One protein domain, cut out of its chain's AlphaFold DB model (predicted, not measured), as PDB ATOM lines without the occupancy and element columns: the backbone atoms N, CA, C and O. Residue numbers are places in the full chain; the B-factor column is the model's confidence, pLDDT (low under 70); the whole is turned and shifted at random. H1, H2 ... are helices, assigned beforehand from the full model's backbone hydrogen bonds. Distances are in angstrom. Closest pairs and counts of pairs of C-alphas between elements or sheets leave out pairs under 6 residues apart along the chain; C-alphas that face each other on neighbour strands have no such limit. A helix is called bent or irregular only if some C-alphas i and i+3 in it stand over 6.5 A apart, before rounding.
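This is residues 2 to 163 of the 170 residues of an uncharacterized protein of Tanacetum cinerariifolium (UniProt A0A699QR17). H3 runs through the core of a helical body, with H2 and H4 packed on one side of it as an up-and-down bundle of three, and the antiparallel pair H5 and H7 on the other side. H8 and H9 make a corner at one end, where H9 packs on the last part of H4; short H6 and two long links lie at the opposite end, and H1 lies off to one side, touching no helix. The printed part has 162 residues, with nine named helices, H1 to H9 in chain order, and no named strand: the class is all helix. It is compact, with a radius of gyration of the C-alphas of 16.4 A and spans of 46 by 35 by 29 A.

H4, residues 62 to 85, is the longest helix, with a kink of 49 degrees near residue 79; it is only just irregular, C-alphas 76 and 79 being 6.9 A apart. It forms a hairpin with H3, residues 30 to 50, the hub: they touch, closest at the C-alphas of Leu 34 and Phe 81, 5.9 A, at 32 degrees, a shallow tilt only just short of steep, opposite ways. H3 also forms a hairpin with H2, residues 14 to 26, closest at the C-alphas of Ala 21 and Gly 33, 4.1 A. H4 touches H2 with residues 69 to 77 alone, closest at the C-alphas of Thr 15 and His 70, 6.6 A. H5, residues 89 to 102, touches H3 at a steep tilt of 48 degrees, closest at the C-alphas of Tyr 35 and Thr 95, 5.6 A. H7, residues 124 to 144, touches H5 at a shallow tilt of 14 degrees, opposite ways, closest at the C-alphas of Arg 100 and Thr 132, 5.9 A. H7 touches H3 with residues 124 to 131 alone, closest at the C-alphas of Leu 46 and Asn 128, 6.2 A. H9, residues 158 to 163, touches residues 80 to 84 of H4, closest at the C-alphas of Gly 83 and Phe 162, 5.3 A. H8, residues 146 to 155, and H9 only just touch, only at the corner, with 3 pairs of C-alphas within 8 A, closest those of Arg 153 and His 159, 5.1 A. H6, residues 109 to 112, is close to H3 but not clearly touching: the closest C-alphas, of Leu 47 and Phe 109, are 7.4 A apart. H1, residues 2 to 9, is irregular, with C-alphas 4 and 7 7.3 A apart, and is close to H3 but not clearly touching, closest at the C-alphas of Ala 2 and Glu 32, 7.1 A. Every O i to N i+4 pair is within hydrogen-bond range in H2, H3, H5, H7, H8 and H9, against 18 of 20 in H4 and 2 of 4 in H1; H6 is too short for such a pair.

H4 measures 31.6 A from C-alpha 62 at (-19.549, 48.475, 30.384) to C-alpha 85, H7 30.3 A and H3 29.9 A. H1 begins at C-alpha 2, (-28.522, 23.836, 16.789), and H9 ends at C-alpha 163, (-31.341, 13.265, 37.953).

The C-alphas of Gly 115 and Ala 155, 48.0 A apart, are the two farthest apart. The links H3 to H4 and H6 to H7 are long, 11 residues each. The printed part has no cut; its mean pLDDT is 94.3, and residues 2 to 3 are under 70.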
ATOM      1  N   ALA A   2     -29.763  23.137  16.418       58.81
ATOM      2  CA  ALA A   2     -28.522  23.836  16.789       58.81
ATOM      3  C   ALA A   2     -27.697  24.458  15.649       58.81
ATOM      4  O   ALA A   2     -27.296  25.618  15.683       58.81
ATOM      5  N   GLU A   3     -27.425  23.642  14.632       63.44
ATOM      6  CA  GLU A   3     -26.472  23.936  13.571       63.44
ATOM      7  C   GLU A   3     -26.937  25.057  12.643       63.44
ATOM      8  O   GLU A   3     -26.119  25.841  12.174       63.44
ATOM      9  N   ALA A   4     -28.253  25.199  12.469       74.00
ATOM     10  CA  ALA A   4     -28.840  26.241  11.638       74.00
ATOM     11  C   ALA A   4     -28.695  27.642  12.256       74.00
ATOM     12  O   ALA A   4     -28.700  28.635  11.533       74.00
ATOM     13  N   TRP A   5     -28.557  27.743  13.584       74.25
ATOM     14  CA  TRP A   5     -28.458  29.029  14.283       74.25
ATOM     15  C   TRP A   5     -27.018  29.467  14.542       74.25
ATOM     16  O   TRP A   5     -26.790  30.641  14.826       74.25
ATOM     17  N   ARG A   6     -26.035  28.564  14.413       73.88
ATOM     18  CA  ARG A   6     -24.623  28.871  14.698       73.88
ATOM     19  C   ARG A   6     -24.109  30.122  13.973       73.88
ATOM     20  O   ARG A   6     -23.518  30.954  14.657       73.88
ATOM     21  N   PRO A   7     -24.365  30.334  12.666       79.38
ATOM     22  CA  PRO A   7     -23.904  31.551  11.995       79.38
ATOM     23  C   PRO A   7     -24.525  32.826  12.581       79.38
ATOM     24  O   PRO A   7     -23.830  33.818  12.778       79.38
ATOM     25  N   ALA A   8     -25.817  32.790  12.920       81.88
ATOM     26  CA  ALA A   8     -26.530  33.930  13.497       81.88
ATOM     27  C   ALA A   8     -26.091  34.239  14.943       81.88
ATOM     28  O   ALA A   8     -26.159  35.385  15.386       81.88
ATOM     29  N   LEU A   9     -25.624  33.221  15.671       87.81
ATOM     30  CA  LEU A   9     -25.185  33.309  17.066       87.81
ATOM     31  C   LEU A   9     -23.671  33.532  17.225       87.81
ATOM     32  O   LEU A   9     -23.198  33.795  18.337       87.81
ATOM     33  N   ALA A  10     -22.903  33.450  16.134       84.50
ATOM     34  CA  ALA A  10     -21.452  33.628  16.135       84.50
ATOM     35  C   ALA A  10     -21.040  35.006  16.677       84.50
ATOM     36  O   ALA A  10     -20.074  35.103  17.429       84.50
ATOM     37  N   TYR A  11     -21.830  36.036  16.360       87.12
ATOM     38  CA  TYR A  11     -21.573  37.423  16.751       87.12
ATOM     39  C   TYR A  11     -22.416  37.901  17.940       87.12
ATOM     40  O   TYR A  11     -22.491  39.096  18.205       87.12
ATOM     41  N   GLN A  12     -23.076  36.985  18.653       95.00
ATOM     42  CA  GLN A  12     -23.911  37.348  19.797       95.00
ATOM     43  C   GLN A  12     -23.109  37.346  21.110       95.00
ATOM     44  O   GLN A  12     -22.290  36.438  21.328       95.00
ATOM     45  N   PRO A  13     -23.364  38.309  22.019       96.25
ATOM     46  CA  PRO A  13     -22.758  38.337  23.346       96.25
ATOM     47  C   PRO A  13     -23.036  37.066  24.156       96.25
ATOM     48  O   PRO A  13     -24.083  36.432  24.008       96.25
ATOM     49  N   ALA A  14     -22.138  36.725  25.082       97.19
ATOM     50  CA  ALA A  14     -22.317  35.584  25.982       97.19
ATOM     51  C   ALA A  14     -23.635  35.648  26.779       97.19
ATOM     52  O   ALA A  14     -24.287  34.624  26.948       97.19
ATOM     53  N   THR A  15     -24.083  36.838  27.194       97.50
ATOM     54  CA  THR A  15     -25.392  37.036  27.847       97.50
ATOM     55  C   THR A  15     -26.563  36.556  26.986       97.50
ATOM     56  O   THR A  15     -27.468  35.900  27.494       97.50
ATOM     57  N   THR A  16     -26.519  36.791  25.672       97.25
ATOM     58  CA  THR A  16     -27.539  36.291  24.734       97.25
ATOM     59  C   THR A  16     -27.524  34.766  24.677       97.25
ATOM     60  O   THR A  16     -28.580  34.133  24.698       97.25
ATOM     61  N   LEU A  17     -26.333  34.159  24.668       97.75
ATOM     62  CA  LEU A  17     -26.200  32.703  24.689       97.75
ATOM     63  C   LEU A  17     -26.683  32.086  26.010       97.75
ATOM     64  O   LEU A  17     -27.316  31.033  25.984       97.75
ATOM     65  N   PHE A  18     -26.447  32.741  27.150       98.38
ATOM     66  CA  PHE A  18     -26.992  32.303  28.437       98.38
ATOM     67  C   PHE A  18     -28.523  32.318  28.438       98.38
ATOM     68  O   PHE A  18     -29.144  31.339  28.847       98.38
ATOM     69  N   VAL A  19     -29.143  33.392  27.938       98.12
ATOM     70  CA  VAL A  19     -30.607  33.475  27.823       98.12
ATOM     71  C   VAL A  19     -31.143  32.380  26.900       98.12
ATOM     72  O   VAL A  19     -32.109  31.707  27.256       98.12
ATOM     73  N   LEU A  20     -30.502  32.153  25.749       97.12
ATOM     74  CA  LEU A  20     -30.863  31.063  24.840       97.12
ATOM     75  C   LEU A  20     -30.802  29.701  25.543       97.12
ATOM     76  O   LEU A  20     -31.744  28.920  25.435       97.12
ATOM     77  N   ALA A  21     -29.724  29.431  26.279       97.94
ATOM     78  CA  ALA A  21     -29.549  28.184  27.008       97.94
ATOM     79  C   ALA A  21     -30.696  27.934  27.994       97.94
ATOM     80  O   ALA A  21     -31.272  26.846  27.998       97.94
ATOM     81  N   VAL A  22     -31.059  28.951  28.787       98.12
ATOM     82  CA  VAL A  22     -32.179  28.880  29.740       98.12
ATOM     83  C   VAL A  22     -33.490  28.606  29.011       98.12
ATOM     84  O   VAL A  22     -34.215  27.695  29.391       98.12
ATOM     85  N   ARG A  23     -33.768  29.314  27.910       97.75
ATOM     86  CA  ARG A  23     -35.004  29.106  27.140       97.75
ATOM     87  C   ARG A  23     -35.102  27.728  26.510       97.75
ATOM     88  O   ARG A  23     -36.186  27.162  26.474       97.75
ATOM     89  N   LEU A  24     -33.995  27.173  26.034       95.94
ATOM     90  CA  LEU A  24     -33.982  25.800  25.536       95.94
ATOM     91  C   LEU A  24     -34.265  24.800  26.657       95.94
ATOM     92  O   LEU A  24     -34.999  23.841  26.432       95.94
ATOM     93  N   PHE A  25     -33.747  25.055  27.858       94.88
ATOM     94  CA  PHE A  25     -34.053  24.249  29.035       94.88
ATOM     95  C   PHE A  25     -35.534  24.324  29.423       94.88
ATOM     96  O   PHE A  25     -36.161  23.284  29.582       94.88
ATOM     97  N   ASP A  26     -36.110  25.529  29.478       95.56
ATOM     98  CA  ASP A  26     -37.541  25.745  29.756       95.56
ATOM     99  C   ASP A  26     -38.447  25.001  28.754       95.56
ATOM    100  O   ASP A  26     -39.558  24.594  29.085       95.56
ATOM    101  N   LEU A  27     -37.976  24.828  27.514       96.12
ATOM    102  CA  LEU A  27     -38.679  24.131  26.433       96.12
ATOM    103  C   LEU A  27     -38.398  22.616  26.389       96.12
ATOM    104  O   LEU A  27     -38.800  21.959  25.429       96.12
ATOM    105  N   GLY A  28     -37.681  22.061  27.371       94.81
ATOM    106  CA  GLY A  28     -37.335  20.637  27.441       94.81
ATOM    107  C   GLY A  28     -36.178  20.203  26.533       94.81
ATOM    108  O   GLY A  28     -35.794  19.037  26.531       94.81
ATOM    109  N   GLN A  29     -35.557  21.123  25.788       95.44
ATOM    110  CA  GLN A  29     -34.385  20.850  24.944       95.44
ATOM    111  C   GLN A  29     -33.092  20.885  25.777       95.44
ATOM    112  O   GLN A  29     -32.163  21.640  25.483       95.44
ATOM    113  N   HIS A  30     -33.034  20.081  26.842       95.69
ATOM    114  CA  HIS A  30     -32.004  20.173  27.880       95.69
ATOM    115  C   HIS A  30     -30.574  19.954  27.363       95.69
ATOM    116  O   HIS A  30     -29.675  20.704  27.732       95.69
ATOM    117  N   ASP A  31     -30.337  18.974  26.486       96.31
ATOM    118  CA  ASP A  31     -28.994  18.716  25.938       96.31
ATOM    119  C   ASP A  31     -28.484  19.888  25.090       96.31
ATOM    120  O   ASP A  31     -27.319  20.282  25.177       96.31
ATOM    121  N   GLU A  32     -29.373  20.492  24.305       95.75
ATOM    122  CA  GLU A  32     -29.024  21.641  23.478       95.75
ATOM    123  C   GLU A  32     -28.852  22.904  24.332       95.75
ATOM    124  O   GLU A  32     -27.905  23.665  24.132       95.75
ATOM    125  N   GLY A  33     -29.704  23.095  25.342       97.25
ATOM    126  CA  GLY A  33     -29.532  24.152  26.334       97.25
ATOM    127  C   GLY A  33     -28.213  24.019  27.099       97.25
ATOM    128  O   GLY A  33     -27.502  25.006  27.261       97.25
ATOM    129  N   LEU A  34     -27.828  22.804  27.501       98.31
ATOM    130  CA  LEU A  34     -26.545  22.531  28.154       98.31
ATOM    131  C   LEU A  34     -25.364  22.918  27.260       98.31
ATOM    132  O   LEU A  34     -24.429  23.578  27.722       98.31
ATOM    133  N   TYR A  35     -25.421  22.562  25.979       97.50
ATOM    134  CA  TYR A  35     -24.420  22.979  25.003       97.50
ATOM    135  C   TYR A  35     -24.315  24.508  24.900       97.50
ATOM    136  O   TYR A  35     -23.212  25.048  25.028       97.50
ATOM    137  N   TRP A  36     -25.431  25.232  24.760       97.69
ATOM    138  CA  TRP A  36     -25.393  26.698  24.692       97.69
ATOM    139  C   TRP A  36     -24.951  27.354  26.000       97.69
ATOM    140  O   TRP A  36     -24.275  28.381  25.959       97.69
ATOM    141  N   PHE A  37     -25.237  26.745  27.153       98.38
ATOM    142  CA  PHE A  37     -24.731  27.217  28.440       98.38
ATOM    143  C   PHE A  37     -23.203  27.123  28.509       98.38
ATOM    144  O   PHE A  37     -22.535  28.062  28.943       98.38
ATOM    145  N   TYR A  38     -22.621  26.013  28.046       98.38
ATOM    146  CA  TYR A  38     -21.165  25.865  27.993       98.38
ATOM    147  C   TYR A  38     -20.525  26.760  26.922       98.38
ATOM    148  O   TYR A  38     -19.447  27.299  27.173       98.38
ATOM    149  N   GLN A  39     -21.197  27.006  25.791       97.69
ATOM    150  CA  GLN A  39     -20.758  28.014  24.817       97.69
ATOM    151  C   GLN A  39     -20.743  29.430  25.410       97.69
ATOM    152  O   GLN A  39     -19.775  30.173  25.239       97.69
ATOM    153  N   ALA A  40     -21.794  29.800  26.146       98.06
ATOM    154  CA  ALA A  40     -21.889  31.091  26.818       98.06
ATOM    155  C   ALA A  40     -20.772  31.267  27.857       98.06
ATOM    156  O   ALA A  40     -20.068  32.275  27.850       98.06
ATOM    157  N   GLN A  41     -20.553  30.250  28.699       98.19
ATOM    158  CA  GLN A  41     -19.458  30.240  29.668       98.19
ATOM    159  C   GLN A  41     -18.084  30.350  29.002       98.19
ATOM    160  O   GLN A  41     -17.230  31.081  29.499       98.19
ATOM    161  N   TYR A  42     -17.858  29.628  27.902       98.06
ATOM    162  CA  TYR A  42     -16.607  29.704  27.154       98.06
ATOM    163  C   TYR A  42     -16.351  31.136  26.672       98.06
ATOM    164  O   TYR A  42     -15.303  31.712  26.963       98.06
ATOM    165  N   ARG A  43     -17.344  31.746  26.011       97.69
ATOM    166  CA  ARG A  43     -17.244  33.119  25.502       97.69
ATOM    167  C   ARG A  43     -17.039  34.144  26.611       97.69
ATOM    168  O   ARG A  43     -16.215  35.034  26.445       97.69
ATOM    169  N   ALA A  44     -17.747  34.010  27.731       97.56
ATOM    170  CA  ALA A  44     -17.586  34.895  28.881       97.56
ATOM    171  C   ALA A  44     -16.172  34.801  29.476       97.56
ATOM    172  O   ALA A  44     -15.517  35.821  29.668       97.56
ATOM    173  N   ARG A  45     -15.661  33.581  29.702       97.12
ATOM    174  CA  ARG A  45     -14.300  33.371  30.229       97.12
ATOM    175  C   ARG A  45     -13.222  33.904  29.296       97.12
ATOM    176  O   ARG A  45     -12.239  34.467  29.772       97.12
ATOM    177  N   LEU A  46     -13.399  33.730  27.989       97.50
ATOM    178  CA  LEU A  46     -12.469  34.272  27.009       97.50
ATOM    179  C   LEU A  46     -12.537  35.804  26.968       97.50
ATOM    180  O   LEU A  46     -11.491  36.445  26.999       97.50
ATOM    181  N   LEU A  47     -13.739  36.395  26.989       96.62
ATOM    182  CA  LEU A  47     -13.891  37.850  27.061       96.62
ATOM    183  C   LEU A  47     -13.151  38.420  28.272       96.62
ATOM    184  O   LEU A  47     -12.413  39.378  28.110       96.62
ATOM    185  N   HIS A  48     -13.295  37.825  29.459       94.62
ATOM    186  CA  HIS A  48     -12.653  38.342  30.677       94.62
ATOM    187  C   HIS A  48     -11.115  38.354  30.590       94.62
ATOM    188  O   HIS A  48     -10.470  39.181  31.220       94.62
ATOM    189  N   GLN A  49     -10.516  37.465  29.793       95.00
ATOM    190  CA  GLN A  49      -9.074  37.499  29.517       95.00
ATOM    191  C   GLN A  49      -8.710  38.554  28.466       95.00
ATOM    192  O   GLN A  49      -7.644  39.162  28.536       95.00
ATOM    193  N   VAL A  50      -9.597  38.760  27.492       95.38
ATOM    194  CA  VAL A  50      -9.424  39.702  26.383       95.38
ATOM    195  C   VAL A  50      -9.704  41.151  26.796       95.38
ATOM    196  O   VAL A  50      -9.177  42.061  26.159       95.38
ATOM    197  N   LEU A  51     -10.482  41.395  27.851       93.94
ATOM    198  CA  LEU A  51     -10.661  42.733  28.416       93.94
ATOM    199  C   LEU A  51      -9.307  43.314  28.841       93.94
ATOM    200  O   LEU A  51      -8.452  42.621  29.406       93.94
ATOM    201  N   ASP A  52      -9.108  44.601  28.555       87.06
ATOM    202  CA  ASP A  52      -7.958  45.325  29.083       87.06
ATOM    203  C   ASP A  52      -8.160  45.540  30.596       87.06
ATOM    204  O   ASP A  52      -9.048  46.301  30.987       87.06
ATOM    205  N   PRO A  53      -7.358  44.897  31.468       79.94
ATOM    206  CA  PRO A  53      -7.529  44.998  32.914       79.94
ATOM    207  C   PRO A  53      -7.295  46.417  33.440       79.94
ATOM    208  O   PRO A  53      -7.783  46.741  34.516       79.94
ATOM    209  N   ALA A  54      -6.573  47.269  32.703       80.19
ATOM    210  CA  ALA A  54      -6.399  48.673  33.073       80.19
ATOM    211  C   ALA A  54      -7.676  49.505  32.855       80.19
ATOM    212  O   ALA A  54      -7.732  50.654  33.287       80.19
ATOM    213  N   GLN A  55      -8.675  48.936  32.175       73.81
ATOM    214  CA  GLN A  55      -9.918  49.591  31.761       73.81
ATOM    215  C   GLN A  55     -11.169  48.829  32.225       73.81
ATOM    216  O   GLN A  55     -12.288  49.200  31.867       73.81
ATOM    217  N   VAL A  56     -11.011  47.771  33.033       71.81
ATOM    218  CA  VAL A  56     -12.113  47.215  33.828       71.81
ATOM    219  C   VAL A  56     -12.326  48.199  34.972       71.81
ATOM    220  O   VAL A  56     -11.705  48.088  36.025       71.81
ATOM    221  N   GLY A  57     -13.072  49.259  34.675       80.25
ATOM    222  CA  GLY A  57     -13.275  50.386  35.571       80.25
ATOM    223  C   GLY A  57     -14.194  50.057  36.749       80.25
ATOM    224  O   GLY A  57     -14.121  48.988  37.355       80.25
ATOM    225  N   GLU A  58     -15.047  51.003  37.109       84.81
ATOM    226  CA  GLU A  58     -15.917  50.914  38.276       84.81
ATOM    227  C   GLU A  58     -17.336  50.463  37.898       84.81
ATOM    228  O   GLU A  58     -17.656  50.146  36.752       84.81
ATOM    229  N   MET A  59     -18.215  50.415  38.897       83.94
ATOM    230  CA  MET A  59     -19.643  50.200  38.679       83.94
ATOM    231  C   MET A  59     -20.180  51.181  37.629       83.94
ATOM    232  O   MET A  59     -19.807  52.355  37.631       83.94
ATOM    233  N   PHE A  60     -21.084  50.700  36.774       84.62
ATOM    234  CA  PHE A  60     -21.605  51.372  35.580       84.62
ATOM    235  C   PHE A  60     -20.674  51.417  34.362       84.62
ATOM    236  O   PHE A  60     -21.156  51.758  33.276       84.62
ATOM    237  N   ASP A  61     -19.403  51.012  34.472       89.44
ATOM    238  CA  ASP A  61     -18.569  50.839  33.285       89.44
ATOM    239  C   ASP A  61     -18.962  49.565  32.516       89.44
ATOM    240  O   ASP A  61     -19.154  48.502  33.118       89.44
ATOM    241  N   PRO A  62     -19.051  49.605  31.172       90.19
ATOM    242  CA  PRO A  62     -19.549  48.475  30.384       90.19
ATOM    243  C   PRO A  62     -18.817  47.147  30.623       90.19
ATOM    244  O   PRO A  62     -19.452  46.093  30.660       90.19
ATOM    245  N   ALA A  63     -17.490  47.181  30.795       91.19
ATOM    246  CA  ALA A  63     -16.693  45.988  31.078       91.19
ATOM    247  C   ALA A  63     -17.044  45.388  32.450       91.19
ATOM    248  O   ALA A  63     -17.265  44.179  32.552       91.19
ATOM    249  N   PHE A  64     -17.172  46.235  33.476       91.69
ATOM    250  CA  PHE A  64     -17.557  45.826  34.826       91.69
ATOM    251  C   PHE A  64     -18.955  45.190  34.841       91.69
ATOM    252  O   PHE A  64     -19.147  44.098  35.384       91.69
ATOM    253  N   GLU A  65     -19.931  45.830  34.192       93.19
ATOM    254  CA  GLU A  65     -21.310  45.331  34.136       93.19
ATOM    255  C   GLU A  65     -21.416  43.993  33.389       93.19
ATOM    256  O   GLU A  65     -22.176  43.109  33.793       93.19
ATOM    257  N   LEU A  66     -20.618  43.791  32.334       93.62
ATOM    258  CA  LEU A  66     -20.554  42.509  31.629       93.62
ATOM    259  C   LEU A  66     -19.980  41.396  32.507       93.62
ATOM    260  O   LEU A  66     -20.560  40.310  32.559       93.62
ATOM    261  N   GLU A  67     -18.881  41.650  33.221       92.75
ATOM    262  CA  GLU A  67     -18.320  40.663  34.149       92.75
ATOM    263  C   GLU A  67     -19.311  40.291  35.256       92.75
ATOM    264  O   GLU A  67     -19.484  39.106  35.569       92.75
ATOM    265  N   SER A  68     -19.984  41.298  35.820       94.12
ATOM    266  CA  SER A  68     -21.028  41.125  36.829       94.12
ATOM    267  C   SER A  68     -22.183  40.272  36.294       94.12
ATOM    268  O   SER A  68     -22.548  39.260  36.897       94.12
ATOM    269  N   ALA A  69     -22.693  40.595  35.101       96.38
ATOM    270  CA  ALA A  69     -23.771  39.849  34.461       96.38
ATOM    271  C   ALA A  69     -23.381  38.392  34.162       96.38
ATOM    272  O   ALA A  69     -24.145  37.470  34.458       96.38
ATOM    273  N   HIS A  70     -22.188  38.149  33.609       97.31
ATOM    274  CA  HIS A  70     -21.715  36.788  33.342       97.31
ATOM    275  C   HIS A  70     -21.590  35.967  34.628       97.31
ATOM    276  O   HIS A  70     -21.974  34.794  34.649       97.31
ATOM    277  N   ARG A  71     -21.084  36.574  35.708       96.06
ATOM    278  CA  ARG A  71     -20.995  35.930  37.021       96.06
ATOM    279  C   ARG A  71     -22.374  35.563  37.553       96.06
ATOM    280  O   ARG A  71     -22.567  34.412  37.934       96.06
ATOM    281  N   ALA A  72     -23.331  36.485  37.483       97.94
ATOM    282  CA  ALA A  72     -24.703  36.242  37.912       97.94
ATOM    283  C   ALA A  72     -25.360  35.085  37.137       97.94
ATOM    284  O   ALA A  72     -25.987  34.219  37.743       97.94
ATOM    285  N   PHE A  73     -25.168  34.999  35.814       98.06
ATOM    286  CA  PHE A  73     -25.655  33.853  35.033       98.06
ATOM    287  C   PHE A  73     -25.026  32.531  35.479       98.06
ATOM    288  O   PHE A  73     -25.733  31.534  35.639       98.06
ATOM    289  N   MET A  74     -23.708  32.505  35.683       96.56
ATOM    290  CA  MET A  74     -23.013  31.299  36.137       96.56
ATOM    291  C   MET A  74     -23.448  30.876  37.544       96.56
ATOM    292  O   MET A  74     -23.591  29.682  37.790       96.56
ATOM    293  N   GLU A  75     -23.696  31.826  38.442       97.56
ATOM    294  CA  GLU A  75     -24.130  31.564  39.816       97.56
ATOM    295  C   GLU A  75     -25.580  31.075  39.886       97.56
ATOM    296  O   GLU A  75     -25.867  30.079  40.549       97.56
ATOM    297  N   LEU A  76     -26.493  31.735  39.169       97.19
ATOM    298  CA  LEU A  76     -27.925  31.452  39.263       97.19
ATOM    299  C   LEU A  76     -28.353  30.268  38.392       97.19
ATOM    300  O   LEU A  76     -29.173  29.457  38.817       97.19
ATOM    301  N   ALA A  77     -27.812  30.148  37.178       96.75
ATOM    302  CA  ALA A  77     -28.200  29.090  36.246       96.75
ATOM    303  C   ALA A  77     -27.248  27.884  36.284       96.75
ATOM    304  O   ALA A  77     -27.663  26.753  36.021       96.75
ATOM    305  N   GLY A  78     -25.975  28.098  36.634       96.94
ATOM    306  CA  GLY A  78     -24.954  27.050  36.650       96.94
ATOM    307  C   GLY A  78     -25.308  25.811  37.471       96.94
ATOM    308  O   GLY A  78     -25.081  24.712  36.957       96.94
ATOM    309  N   PRO A  79     -25.896  25.924  38.679       96.38
ATOM    310  CA  PRO A  79     -26.337  24.760  39.442       96.38
ATOM    311  C   PRO A  79     -27.298  23.856  38.665       96.38
ATOM    312  O   PRO A  79     -27.117  22.641  38.675       96.38
ATOM    313  N   THR A  80     -28.253  24.422  37.924       96.56
ATOM    314  CA  THR A  80     -29.212  23.656  37.109       96.56
ATOM    315  C   THR A  80     -28.523  22.929  35.958       96.56
ATOM    316  O   THR A  80     -28.659  21.711  35.821       96.56
ATOM    317  N   PHE A  81     -27.723  23.640  35.159       98.12
ATOM    318  CA  PHE A  81     -27.048  23.050  33.999       98.12
ATOM    319  C   PHE A  81     -25.995  22.009  34.399       98.12
ATOM    320  O   PHE A  81     -25.965  20.912  33.841       98.12
ATOM    321  N   ASN A  82     -25.153  22.308  35.391       97.19
ATOM    322  CA  ASN A  82     -24.144  21.367  35.889       97.19
ATOM    323  C   ASN A  82     -24.781  20.218  36.686       97.19
ATOM    324  O   ASN A  82     -24.274  19.095  36.686       97.19
ATOM    325  N   GLY A  83     -25.913  20.479  37.343       97.12
ATOM    326  CA  GLY A  83     -26.772  19.473  37.952       97.12
ATOM    327  C   GLY A  83     -27.202  18.431  36.926       97.12
ATOM    328  O   GLY A  83     -26.892  17.254  37.103       97.12
ATOM    329  N   TYR A  84     -27.811  18.876  35.827       97.38
ATOM    330  CA  TYR A  84     -28.246  18.025  34.718       97.38
ATOM    331  C   TYR A  84     -27.091  17.321  33.987       97.38
ATOM    332  O   TYR A  84     -27.172  16.129  33.679       97.38
ATOM    333  N   ALA A  85     -25.989  18.031  33.720       98.00
ATOM    334  CA  ALA A  85     -24.797  17.443  33.106       98.00
ATOM    335  C   ALA A  85     -24.235  16.303  33.969       98.00
ATOM    336  O   ALA A  85     -23.895  15.231  33.470       98.00
ATOM    337  N   GLY A  86     -24.233  16.493  35.290       97.44
ATOM    338  CA  GLY A  86     -23.799  15.503  36.269       97.44
ATOM    339  C   GLY A  86     -24.684  14.263  36.386       97.44
ATOM    340  O   GLY A  86     -24.394  13.422  37.231       97.44
ATOM    341  N   CYS A  87     -25.735  14.115  35.582       97.06
ATOM    342  CA  CYS A  87     -26.521  12.882  35.505       97.06
ATOM    343  C   CYS A  87     -25.962  11.876  34.489       97.06
ATOM    344  O   CYS A  87     -26.275  10.694  34.568       97.06
ATOM    345  N   SER A  88     -25.117  12.315  33.547       97.81
ATOM    346  CA  SER A  88     -24.519  11.444  32.531       97.81
ATOM    347  C   SER A  88     -23.120  11.920  32.153       97.81
ATOM    348  O   SER A  88     -22.946  12.998  31.586       97.81
ATOM    349  N   GLN A  89     -22.112  11.086  32.425       97.94
ATOM    350  CA  GLN A  89     -20.718  11.398  32.100       97.94
ATOM    351  C   GLN A  89     -20.546  11.604  30.601       97.94
ATOM    352  O   GLN A  89     -19.915  12.567  30.169       97.94
ATOM    353  N   ALA A  90     -21.155  10.719  29.808       98.31
ATOM    354  CA  ALA A  90     -21.101  10.772  28.357       98.31
ATOM    355  C   ALA A  90     -21.683  12.087  27.824       98.31
ATOM    356  O   ALA A  90     -21.068  12.721  26.970       98.31
ATOM    357  N   ARG A  91     -22.816  12.543  28.376       97.88
ATOM    358  CA  ARG A  91     -23.424  13.831  28.014       97.88
ATOM    359  C   ARG A  91     -22.500  14.999  28.344       97.88
ATOM    360  O   ARG A  91     -22.284  15.868  27.499       97.88
ATOM    361  N   TRP A  92     -21.954  15.027  29.559       98.38
ATOM    362  CA  TRP A  92     -21.097  16.128  29.994       98.38
ATOM    363  C   TRP A  92     -19.819  16.199  29.154       98.38
ATOM    364  O   TRP A  92     -19.508  17.246  28.585       98.38
ATOM    365  N   LEU A  93     -19.126  15.068  28.991       98.62
ATOM    366  CA  LEU A  93     -17.931  14.980  28.153       98.62
ATOM    367  C   LEU A  93     -18.243  15.338  26.697       98.62
ATOM    368  O   LEU A  93     -17.535  16.152  26.113       98.62
ATOM    369  N   GLY A  94     -19.329  14.808  26.127       98.25
ATOM    370  CA  GLY A  94     -19.748  15.120  24.759       98.25
ATOM    371  C   GLY A  94     -20.018  16.611  24.545       98.25
ATOM    372  O   GLY A  94     -19.591  17.180  23.543       98.25
ATOM    373  N   THR A  95     -20.652  17.269  25.519       98.44
ATOM    374  CA  THR A  95     -20.882  18.723  25.500       98.44
ATOM    375  C   THR A  95     -19.560  19.486  25.509       98.44
ATOM    376  O   THR A  95     -19.362  20.380  24.687       98.44
ATOM    377  N   ILE A  96     -18.640  19.122  26.409       98.44
ATOM    378  CA  ILE A  96     -17.331  19.775  26.520       98.44
ATOM    379  C   ILE A  96     -16.552  19.648  25.210       98.44
ATOM    380  O   ILE A  96     -16.063  20.652  24.694       98.44
ATOM    381  N   GLU A  97     -16.450  18.441  24.652       98.00
ATOM    382  CA  GLU A  97     -15.686  18.224  23.420       98.00
ATOM    383  C   GLU A  97     -16.308  18.960  22.228       98.00
ATOM    384  O   GLU A  97     -15.580  19.553  21.433       98.00
ATOM    385  N   ARG A  98     -17.645  19.014  22.140       96.94
ATOM    386  CA  ARG A  98     -18.341  19.797  21.110       96.94
ATOM    387  C   ARG A  98     -18.010  21.288  21.217       96.94
ATOM    388  O   ARG A  98     -17.650  21.903  20.220       96.94
ATOM    389  N   VAL A  99     -18.058  21.860  22.423       97.06
ATOM    390  CA  VAL A  99     -17.704  23.272  22.646       97.06
ATOM    391  C   VAL A  99     -16.242  23.544  22.297       97.06
ATOM    392  O   VAL A  99     -15.950  24.545  21.649       97.06
ATOM    393  N   ARG A 100     -15.316  22.652  22.660       96.88
ATOM    394  CA  ARG A 100     -13.898  22.791  22.289       96.88
ATOM    395  C   ARG A 100     -13.698  22.750  20.773       96.88
ATOM    396  O   ARG A 100     -12.948  23.562  20.241       96.88
ATOM    397  N   ALA A 101     -14.380  21.838  20.082       95.62
ATOM    398  CA  ALA A 101     -14.314  21.730  18.627       95.62
ATOM    399  C   ALA A 101     -14.852  22.988  17.924       95.62
ATOM    400  O   ALA A 101     -14.264  23.444  16.949       95.62
ATOM    401  N   ASP A 102     -15.921  23.585  18.452       93.88
ATOM    402  CA  ASP A 102     -16.534  24.783  17.872       93.88
ATOM    403  C   ASP A 102     -15.733  26.079  18.134       93.88
ATOM    404  O   ASP A 102     -16.001  27.095  17.496       93.88
ATOM    405  N   ASN A 103     -14.753  26.069  19.047       94.62
ATOM    406  CA  ASN A 103     -13.977  27.255  19.445       94.62
ATOM    407  C   ASN A 103     -12.466  27.110  19.187       94.62
ATOM    408  O   ASN A 103     -11.639  27.630  19.938       94.62
ATOM    409  N   GLN A 104     -12.074  26.437  18.100       94.12
ATOM    410  CA  GLN A 104     -10.657  26.339  17.713       94.12
ATOM    411  C   GLN A 104     -10.017  27.693  17.381       94.12
ATOM    412  O   GLN A 104      -8.798  27.839  17.441       94.12
ATOM    413  N   THR A 105     -10.825  28.692  17.033       93.62
ATOM    414  CA  THR A 105     -10.374  30.050  16.728       93.62
ATOM    415  C   THR A 105     -11.128  31.040  17.603       93.62
ATOM    416  O   THR A 105     -12.336  30.906  17.792       93.62
ATOM    417  N   ALA A 106     -10.410  32.032  18.131       93.94
ATOM    418  CA  ALA A 106     -11.024  33.113  18.888       93.94
ATOM    419  C   ALA A 106     -12.017  33.877  17.989       93.94
ATOM    420  O   ALA A 106     -11.657  34.225  16.860       93.94
ATOM    421  N   PRO A 107     -13.249  34.153  18.453       93.00
ATOM    422  CA  PRO A 107     -14.160  35.010  17.713       93.00
ATOM    423  C   PRO A 107     -13.661  36.459  17.722       93.00
ATOM    424  O   PRO A 107     -12.881  36.861  18.588       93.00
ATOM    425  N   ASP A 108     -14.151  37.263  16.781       94.12
ATOM    426  CA  ASP A 108     -13.844  38.690  16.760       94.12
ATOM    427  C   ASP A 108     -14.632  39.429  17.853       94.12
ATOM    428  O   ASP A 108     -15.811  39.756  17.696       94.12
ATOM    429  N   PHE A 109     -13.977  39.682  18.988       95.31
ATOM    430  CA  PHE A 109     -14.597  40.363  20.122       95.31
ATOM    431  C   PHE A 109     -14.902  41.836  19.856       95.31
ATOM    432  O   PHE A 109     -15.824  42.358  20.478       95.31
ATOM    433  N   ALA A 110     -14.209  42.490  18.918       94.56
ATOM    434  CA  ALA A 110     -14.517  43.871  18.558       94.56
ATOM    435  C   ALA A 110     -15.854  43.969  17.806       94.56
ATOM    436  O   ALA A 110     -16.558  44.971  17.930       94.56
ATOM    437  N   LEU A 111     -16.236  42.914  17.075       94.69
ATOM    438  CA  LEU A 111     -17.553  42.810  16.443       94.69
ATOM    439  C   LEU A 111     -18.659  42.434  17.437       94.69
ATOM    440  O   LEU A 111     -19.773  42.938  17.320       94.69
ATOM    441  N   ILE A 112     -18.371  41.557  18.405       95.19
ATOM    442  CA  ILE A 112     -19.368  41.118  19.399       95.19
ATOM    443  C   ILE A 112     -19.642  42.217  20.437       95.19
ATOM    444  O   ILE A 112     -20.781  42.386  20.875       95.19
ATOM    445  N   TYR A 113     -18.607  42.961  20.831       93.75
ATOM    446  CA  TYR A 113     -18.665  43.978  21.877       93.75
ATOM    447  C   TYR A 113     -18.066  45.308  21.393       93.75
ATOM    448  O   TYR A 113     -16.974  45.701  21.820       93.75
ATOM    449  N   PRO A 114     -18.761  46.019  20.489       92.75
ATOM    450  CA  PRO A 114     -18.256  47.268  19.944       92.75
ATOM    451  C   PRO A 114     -18.064  48.313  21.051       92.75
ATOM    452  O   PRO A 114     -18.951  48.543  21.870       92.75
ATOM    453  N   GLY A 115     -16.901  48.969  21.046       90.00
ATOM    454  CA  GLY A 115     -16.575  50.053  21.977       90.00
ATOM    455  C   GLY A 115     -15.965  49.620  23.312       90.00
ATOM    456  O   GLY A 115     -15.607  50.491  24.101       90.00
ATOM    457  N   LEU A 116     -15.798  48.318  23.571       92.56
ATOM    458  CA  LEU A 116     -15.010  47.869  24.719       92.56
ATOM    459  C   LEU A 116     -13.511  48.051  24.472       92.56
ATOM    460  O   LEU A 116     -13.010  47.824  23.369       92.56
ATOM    461  N   ALA A 117     -12.786  48.409  25.532       93.06
ATOM    462  CA  ALA A 117     -11.334  48.357  25.545       93.06
ATOM    463  C   ALA A 117     -10.881  46.894  25.649       93.06
ATOM    464  O   ALA A 117     -11.083  46.228  26.669       93.06
ATOM    465  N   LEU A 118     -10.296  46.389  24.567       94.88
ATOM    466  CA  LEU A 118      -9.806  45.022  24.461       94.88
ATOM    467  C   LEU A 118      -8.286  45.037  24.333       94.88
ATOM    468  O   LEU A 118      -7.706  45.927  23.706       94.88
ATOM    469  N   ARG A 119      -7.645  44.001  24.863       95.81
ATOM    470  CA  ARG A 119      -6.240  43.703  24.595       95.81
ATOM    471  C   ARG A 119      -5.995  43.519  23.092       95.81
ATOM    472  O   ARG A 119      -6.924  43.145  22.366       95.81
ATOM    473  N   PRO A 120      -4.753  43.709  22.612       95.88
ATOM    474  CA  PRO A 120      -4.390  43.481  21.217       95.88
ATOM    475  C   PRO A 120      -4.870  42.128  20.672       95.88
ATOM    476  O   PRO A 120      -4.637  41.082  21.274       95.88
ATOM    477  N   ALA A 121      -5.470  42.133  19.476       96.12
ATOM    478  CA  ALA A 121      -6.009  40.927  18.835       96.12
ATOM    479  C   ALA A 121      -4.968  39.814  18.603       96.12
ATOM    480  O   ALA A 121      -5.319  38.639  18.523       96.12
ATOM    481  N   ALA A 122      -3.681  40.171  18.546       97.12
ATOM    482  CA  ALA A 122      -2.579  39.218  18.451       97.12
ATOM    483  C   ALA A 122      -2.445  38.308  19.692       97.12
ATOM    484  O   ALA A 122      -1.894  37.216  19.576       97.12
ATOM    485  N   GLU A 123      -2.958  38.722  20.857       97.50
ATOM    486  CA  GLU A 123      -2.933  37.929  22.097       97.50
ATOM    487  C   GLU A 123      -4.127  36.964  22.207       97.50
ATOM    488  O   GLU A 123      -4.050  35.953  22.906       97.50
ATOM    489  N   TRP A 124      -5.231  37.224  21.497       97.31
ATOM    490  CA  TRP A 124      -6.482  36.465  21.645       97.31
ATOM    491  C   TRP A 124      -6.353  34.959  21.362       97.31
ATOM    492  O   TRP A 124      -6.987  34.183  22.082       97.31
ATOM    493  N   PRO A 125      -5.549  34.492  20.379       97.81
ATOM    494  CA  PRO A 125      -5.344  33.060  20.173       97.81
ATOM    495  C   PRO A 125      -4.777  32.344  21.405       97.81
ATOM    496  O   PRO A 125      -5.193  31.219  21.685       97.81
ATOM    497  N   ALA A 126      -3.884  32.993  22.162       98.00
ATOM    498  CA  ALA A 126      -3.314  32.420  23.380       98.00
ATOM    499  C   ALA A 126      -4.383  32.276  24.475       98.00
ATOM    500  O   ALA A 126      -4.585  31.176  24.984       98.00
ATOM    501  N   PHE A 127      -5.163  33.330  24.743       98.06
ATOM    502  CA  PHE A 127      -6.278  33.271  25.704       98.06
ATOM    503  C   PHE A 127      -7.355  32.253  25.298       98.06
ATOM    504  O   PHE A 127      -7.935  31.553  26.135       98.06
ATOM    505  N   ASN A 128      -7.621  32.111  23.995       98.19
ATOM    506  CA  ASN A 128      -8.542  31.097  23.486       98.19
ATOM    507  C   ASN A 128      -8.013  29.683  23.757       98.19
ATOM    508  O   ASN A 128      -8.761  28.816  24.214       98.19
ATOM    509  N   GLN A 129      -6.717  29.456  23.536       98.06
ATOM    510  CA  GLN A 129      -6.083  28.180  23.842       98.06
ATOM    511  C   GLN A 129      -6.113  27.875  25.346       98.06
ATOM    512  O   GLN A 129      -6.442  26.753  25.726       98.06
ATOM    513  N   GLU A 130      -5.848  28.859  26.206       97.88
ATOM    514  CA  GLU A 130      -5.957  28.716  27.665       97.88
ATOM    515  C   GLU A 130      -7.382  28.340  28.096       97.88
ATOM    516  O   GLU A 130      -7.578  27.380  28.847       97.88
ATOM    517  N   THR A 131      -8.395  29.009  27.541       97.81
ATOM    518  CA  THR A 131      -9.811  28.707  27.808       97.81
ATOM    519  C   THR A 131     -10.183  27.290  27.347       97.81
ATOM    520  O   THR A 131     -10.835  26.536  28.078       97.81
ATOM    521  N   THR A 132      -9.719  26.884  26.160       97.75
ATOM    522  CA  THR A 132      -9.886  25.518  25.633       97.75
ATOM    523  C   THR A 132      -9.199  24.472  26.509       97.75
ATOM    524  O   THR A 132      -9.754  23.391  26.734       97.75
ATOM    525  N   ASN A 133      -8.009  24.779  27.027       97.56
ATOM    526  CA  ASN A 133      -7.267  23.899  27.923       97.56
ATOM    527  C   ASN A 133      -7.991  23.726  29.260       97.56
ATOM    528  O   ASN A 133      -8.083  22.599  29.741       97.56
ATOM    529  N   GLY A 134      -8.574  24.791  29.819       97.44
ATOM    530  CA  GLY A 134      -9.388  24.712  31.036       97.44
ATOM    531  C   GLY A 134     -10.589  23.767  30.889       97.44
ATOM    532  O   GLY A 134     -10.839  22.933  31.760       97.44
ATOM    533  N   LEU A 135     -11.292  23.809  29.750       97.25
ATOM    534  CA  LEU A 135     -12.337  22.820  29.449       97.25
ATOM    535  C   LEU A 135     -11.778  21.397  29.301       97.25
ATOM    536  O   LEU A 135     -12.403  20.441  29.759       97.25
ATOM    537  N   GLY A 136     -10.598  21.243  28.695       97.81
ATOM    538  CA  GLY A 136      -9.912  19.951  28.605       97.81
ATOM    539  C   GLY A 136      -9.545  19.373  29.976       97.81
ATOM    540  O   GLY A 136      -9.724  18.177  30.204       97.81
ATOM    541  N   GLN A 137      -9.098  20.216  30.909       98.31
ATOM    542  CA  GLN A 137      -8.811  19.829  32.293       98.31
ATOM    543  C   GLN A 137     -10.078  19.398  33.033       98.31
ATOM    544  O   GLN A 137     -10.060  18.373  33.709       98.31
ATOM    545  N   LEU A 138     -11.196  20.113  32.850       97.56
ATOM    546  CA  LEU A 138     -12.491  19.676  33.376       97.56
ATOM    547  C   LEU A 138     -12.874  18.296  32.821       97.56
ATOM    548  O   LEU A 138     -13.278  17.425  33.584       97.56
ATOM    549  N   ALA A 139     -12.709  18.064  31.515       98.31
ATOM    550  CA  ALA A 139     -12.989  16.761  30.915       98.31
ATOM    551  C   ALA A 139     -12.091  15.646  31.478       98.31
ATOM    552  O   ALA A 139     -12.572  14.539  31.699       98.31
ATOM    553  N   ALA A 140     -10.807  15.918  31.726       98.44
ATOM    554  CA  ALA A 140      -9.907  14.966  32.378       98.44
ATOM    555  C   ALA A 140     -10.357  14.659  33.816       98.44
ATOM    556  O   ALA A 140     -10.576  13.499  34.148       98.44
ATOM    557  N   ALA A 141     -10.634  15.688  34.622       98.19
ATOM    558  CA  ALA A 141     -11.125  15.521  35.990       98.19
ATOM    559  C   ALA A 141     -12.444  14.731  36.051       98.19
ATOM    560  O   ALA A 141     -12.633  13.896  36.932       98.19
ATOM    561  N   LEU A 142     -13.346  14.950  35.089       98.06
ATOM    562  CA  LEU A 142     -14.588  14.187  34.968       98.06
ATOM    563  C   LEU A 142     -14.360  12.730  34.567       98.06
ATOM    564  O   LEU A 142     -15.195  11.902  34.909       98.06
ATOM    565  N   ARG A 143     -13.300  12.400  33.819       98.19
ATOM    566  CA  ARG A 143     -12.951  11.009  33.489       98.19
ATOM    567  C   ARG A 143     -12.361  10.299  34.701       98.19
ATOM    568  O   ARG A 143     -12.802   9.202  35.022       98.19
ATOM    569  N   ASP A 144     -11.432  10.961  35.379       98.25
ATOM    570  CA  ASP A 144     -10.643  10.362  36.454       98.25
ATOM    571  C   ASP A 144     -11.420  10.278  37.779       98.25
ATOM    572  O   ASP A 144     -11.253   9.326  38.533       98.25
ATOM    573  N   GLY A 145     -12.285  11.258  38.063       98.06
ATOM    574  CA  GLY A 145     -12.984  11.408  39.347       98.06
ATOM    575  C   GLY A 145     -14.498  11.193  39.298       98.06
ATOM    576  O   GLY A 145     -15.206  11.655  40.196       98.06
ATOM    577  N   TRP A 146     -15.031  10.555  38.248       97.88
ATOM    578  CA  TRP A 146     -16.484  10.435  38.057       97.88
ATOM    579  C   TRP A 146     -17.192   9.748  39.222       97.88
ATOM    580  O   TRP A 146     -18.184  10.271  39.733       97.88
ATOM    581  N   ASP A 147     -16.692   8.587  39.640       98.19
ATOM    582  CA  ASP A 147     -17.366   7.755  40.637       98.19
ATOM    583  C   ASP A 147     -17.399   8.435  42.010       98.19
ATOM    584  O   ASP A 147     -18.454   8.467  42.652       98.19
ATOM    585  N   ASP A 148     -16.294   9.073  42.404       98.25
ATOM    586  CA  ASP A 148     -16.197   9.867  43.631       98.25
ATOM    587  C   ASP A 148     -17.147  11.068  43.595       98.25
ATOM    588  O   ASP A 148     -17.901  11.311  44.544       98.25
ATOM    589  N   MET A 149     -17.190  11.789  42.468       97.56
ATOM    590  CA  MET A 149     -18.135  12.886  42.274       97.56
ATOM    591  C   MET A 149     -19.584  12.391  42.384       97.56
ATOM    592  O   MET A 149     -20.411  13.036  43.030       97.56
ATOM    593  N   GLN A 150     -19.919  11.243  41.788       97.81
ATOM    594  CA  GLN A 150     -21.262  10.670  41.881       97.81
ATOM    595  C   GLN A 150     -21.607  10.208  43.298       97.81
ATOM    596  O   GLN A 150     -22.742  10.399  43.740       97.81
ATOM    597  N   ALA A 151     -20.651   9.634  44.031       98.00
ATOM    598  CA  ALA A 151     -20.832   9.282  45.434       98.00
ATOM    599  C   ALA A 151     -21.139  10.528  46.280       98.00
ATOM    600  O   ALA A 151     -22.137  10.540  47.005       98.00
ATOM    601  N   ALA A 152     -20.369  11.607  46.110       97.75
ATOM    602  CA  ALA A 152     -20.604  12.878  46.792       97.75
ATOM    603  C   ALA A 152     -21.974  13.485  46.439       97.75
ATOM    604  O   ALA A 152     -22.719  13.897  47.330       97.75
ATOM    605  N   ARG A 153     -22.352  13.475  45.152       96.56
ATOM    606  CA  ARG A 153     -23.657  13.968  44.673       96.56
ATOM    607  C   ARG A 153     -24.838  13.175  45.228       96.56
ATOM    608  O   ARG A 153     -25.907  13.741  45.438       96.56
ATOM    609  N   ARG A 154     -24.685  11.866  45.445       96.44
ATOM    610  CA  ARG A 154     -25.712  11.048  46.110       96.44
ATOM    611  C   ARG A 154     -25.789  11.363  47.601       96.44
ATOM    612  O   ARG A 154     -26.887  11.548  48.115       96.44
ATOM    613  N   ALA A 155     -24.643  11.478  48.271       97.62
ATOM    614  CA  ALA A 155     -24.574  11.749  49.706       97.62
ATOM    615  C   ALA A 155     -25.174  13.111  50.090       97.62
ATOM    616  O   ALA A 155     -25.805  13.231  51.136       97.62
ATOM    617  N   ASN A 156     -25.006  14.130  49.244       95.81
ATOM    618  CA  ASN A 156     -25.492  15.486  49.504       95.81
ATOM    619  C   ASN A 156     -26.862  15.806  48.866       95.81
ATOM    620  O   ASN A 156     -27.277  16.960  48.878       95.81
ATOM    621  N   GLY A 157     -27.546  14.821  48.273       94.94
ATOM    622  CA  GLY A 157     -28.869  14.998  47.655       94.94
ATOM    623  C   GLY A 157     -28.885  15.650  46.264       94.94
ATOM    624  O   GLY A 157     -29.931  15.647  45.616       94.94
ATOM    625  N   THR A 158     -27.747  16.128  45.745       94.88
ATOM    626  CA  THR A 158     -27.656  16.764  44.412       94.88
ATOM    627  C   THR A 158     -28.124  15.817  43.304       94.88
ATOM    628  O   THR A 158     -28.802  16.225  42.366       94.88
ATOM    629  N   HIS A 159     -27.780  14.531  43.396       94.50
ATOM    630  CA  HIS A 159     -28.183  13.551  42.389       94.50
ATOM    631  C   HIS A 159     -29.711  13.394  42.335       94.50
ATOM    632  O   HIS A 159     -30.283  13.403  41.251       94.50
ATOM    633  N   ALA A 160     -30.385  13.317  43.487       93.38
ATOM    634  CA  ALA A 160     -31.844  13.219  43.541       93.38
ATOM    635  C   ALA A 160     -32.528  14.497  43.021       93.38
ATOM    636  O   ALA A 160     -33.526  14.412  42.310       93.38
ATOM    637  N   GLN A 161     -31.955  15.667  43.323       93.44
ATOM    638  CA  GLN A 161     -32.477  16.957  42.875       93.44
ATOM    639  C   GLN A 161     -32.491  17.103  41.346       93.44
ATOM    640  O   GLN A 161     -33.441  17.660  40.807       93.44
ATOM    641  N   PHE A 162     -31.452  16.628  40.650       93.69
ATOM    642  CA  PHE A 162     -31.273  16.915  39.219       93.69
ATOM    643  C   PHE A 162     -31.445  15.714  38.281       93.69
ATOM    644  O   PHE A 162     -31.629  15.922  37.087       93.69
ATOM    645  N   CYS A 163     -31.366  14.478  38.783       90.75
ATOM    646  CA  CYS A 163     -31.341  13.265  37.953       90.75
ATOM    647  C   CYS A 163     -32.591  12.383  38.101       90.75
ATOM    648  O   CYS A 163     -32.573  11.228  37.681       90.75
TER     649      CYS A 163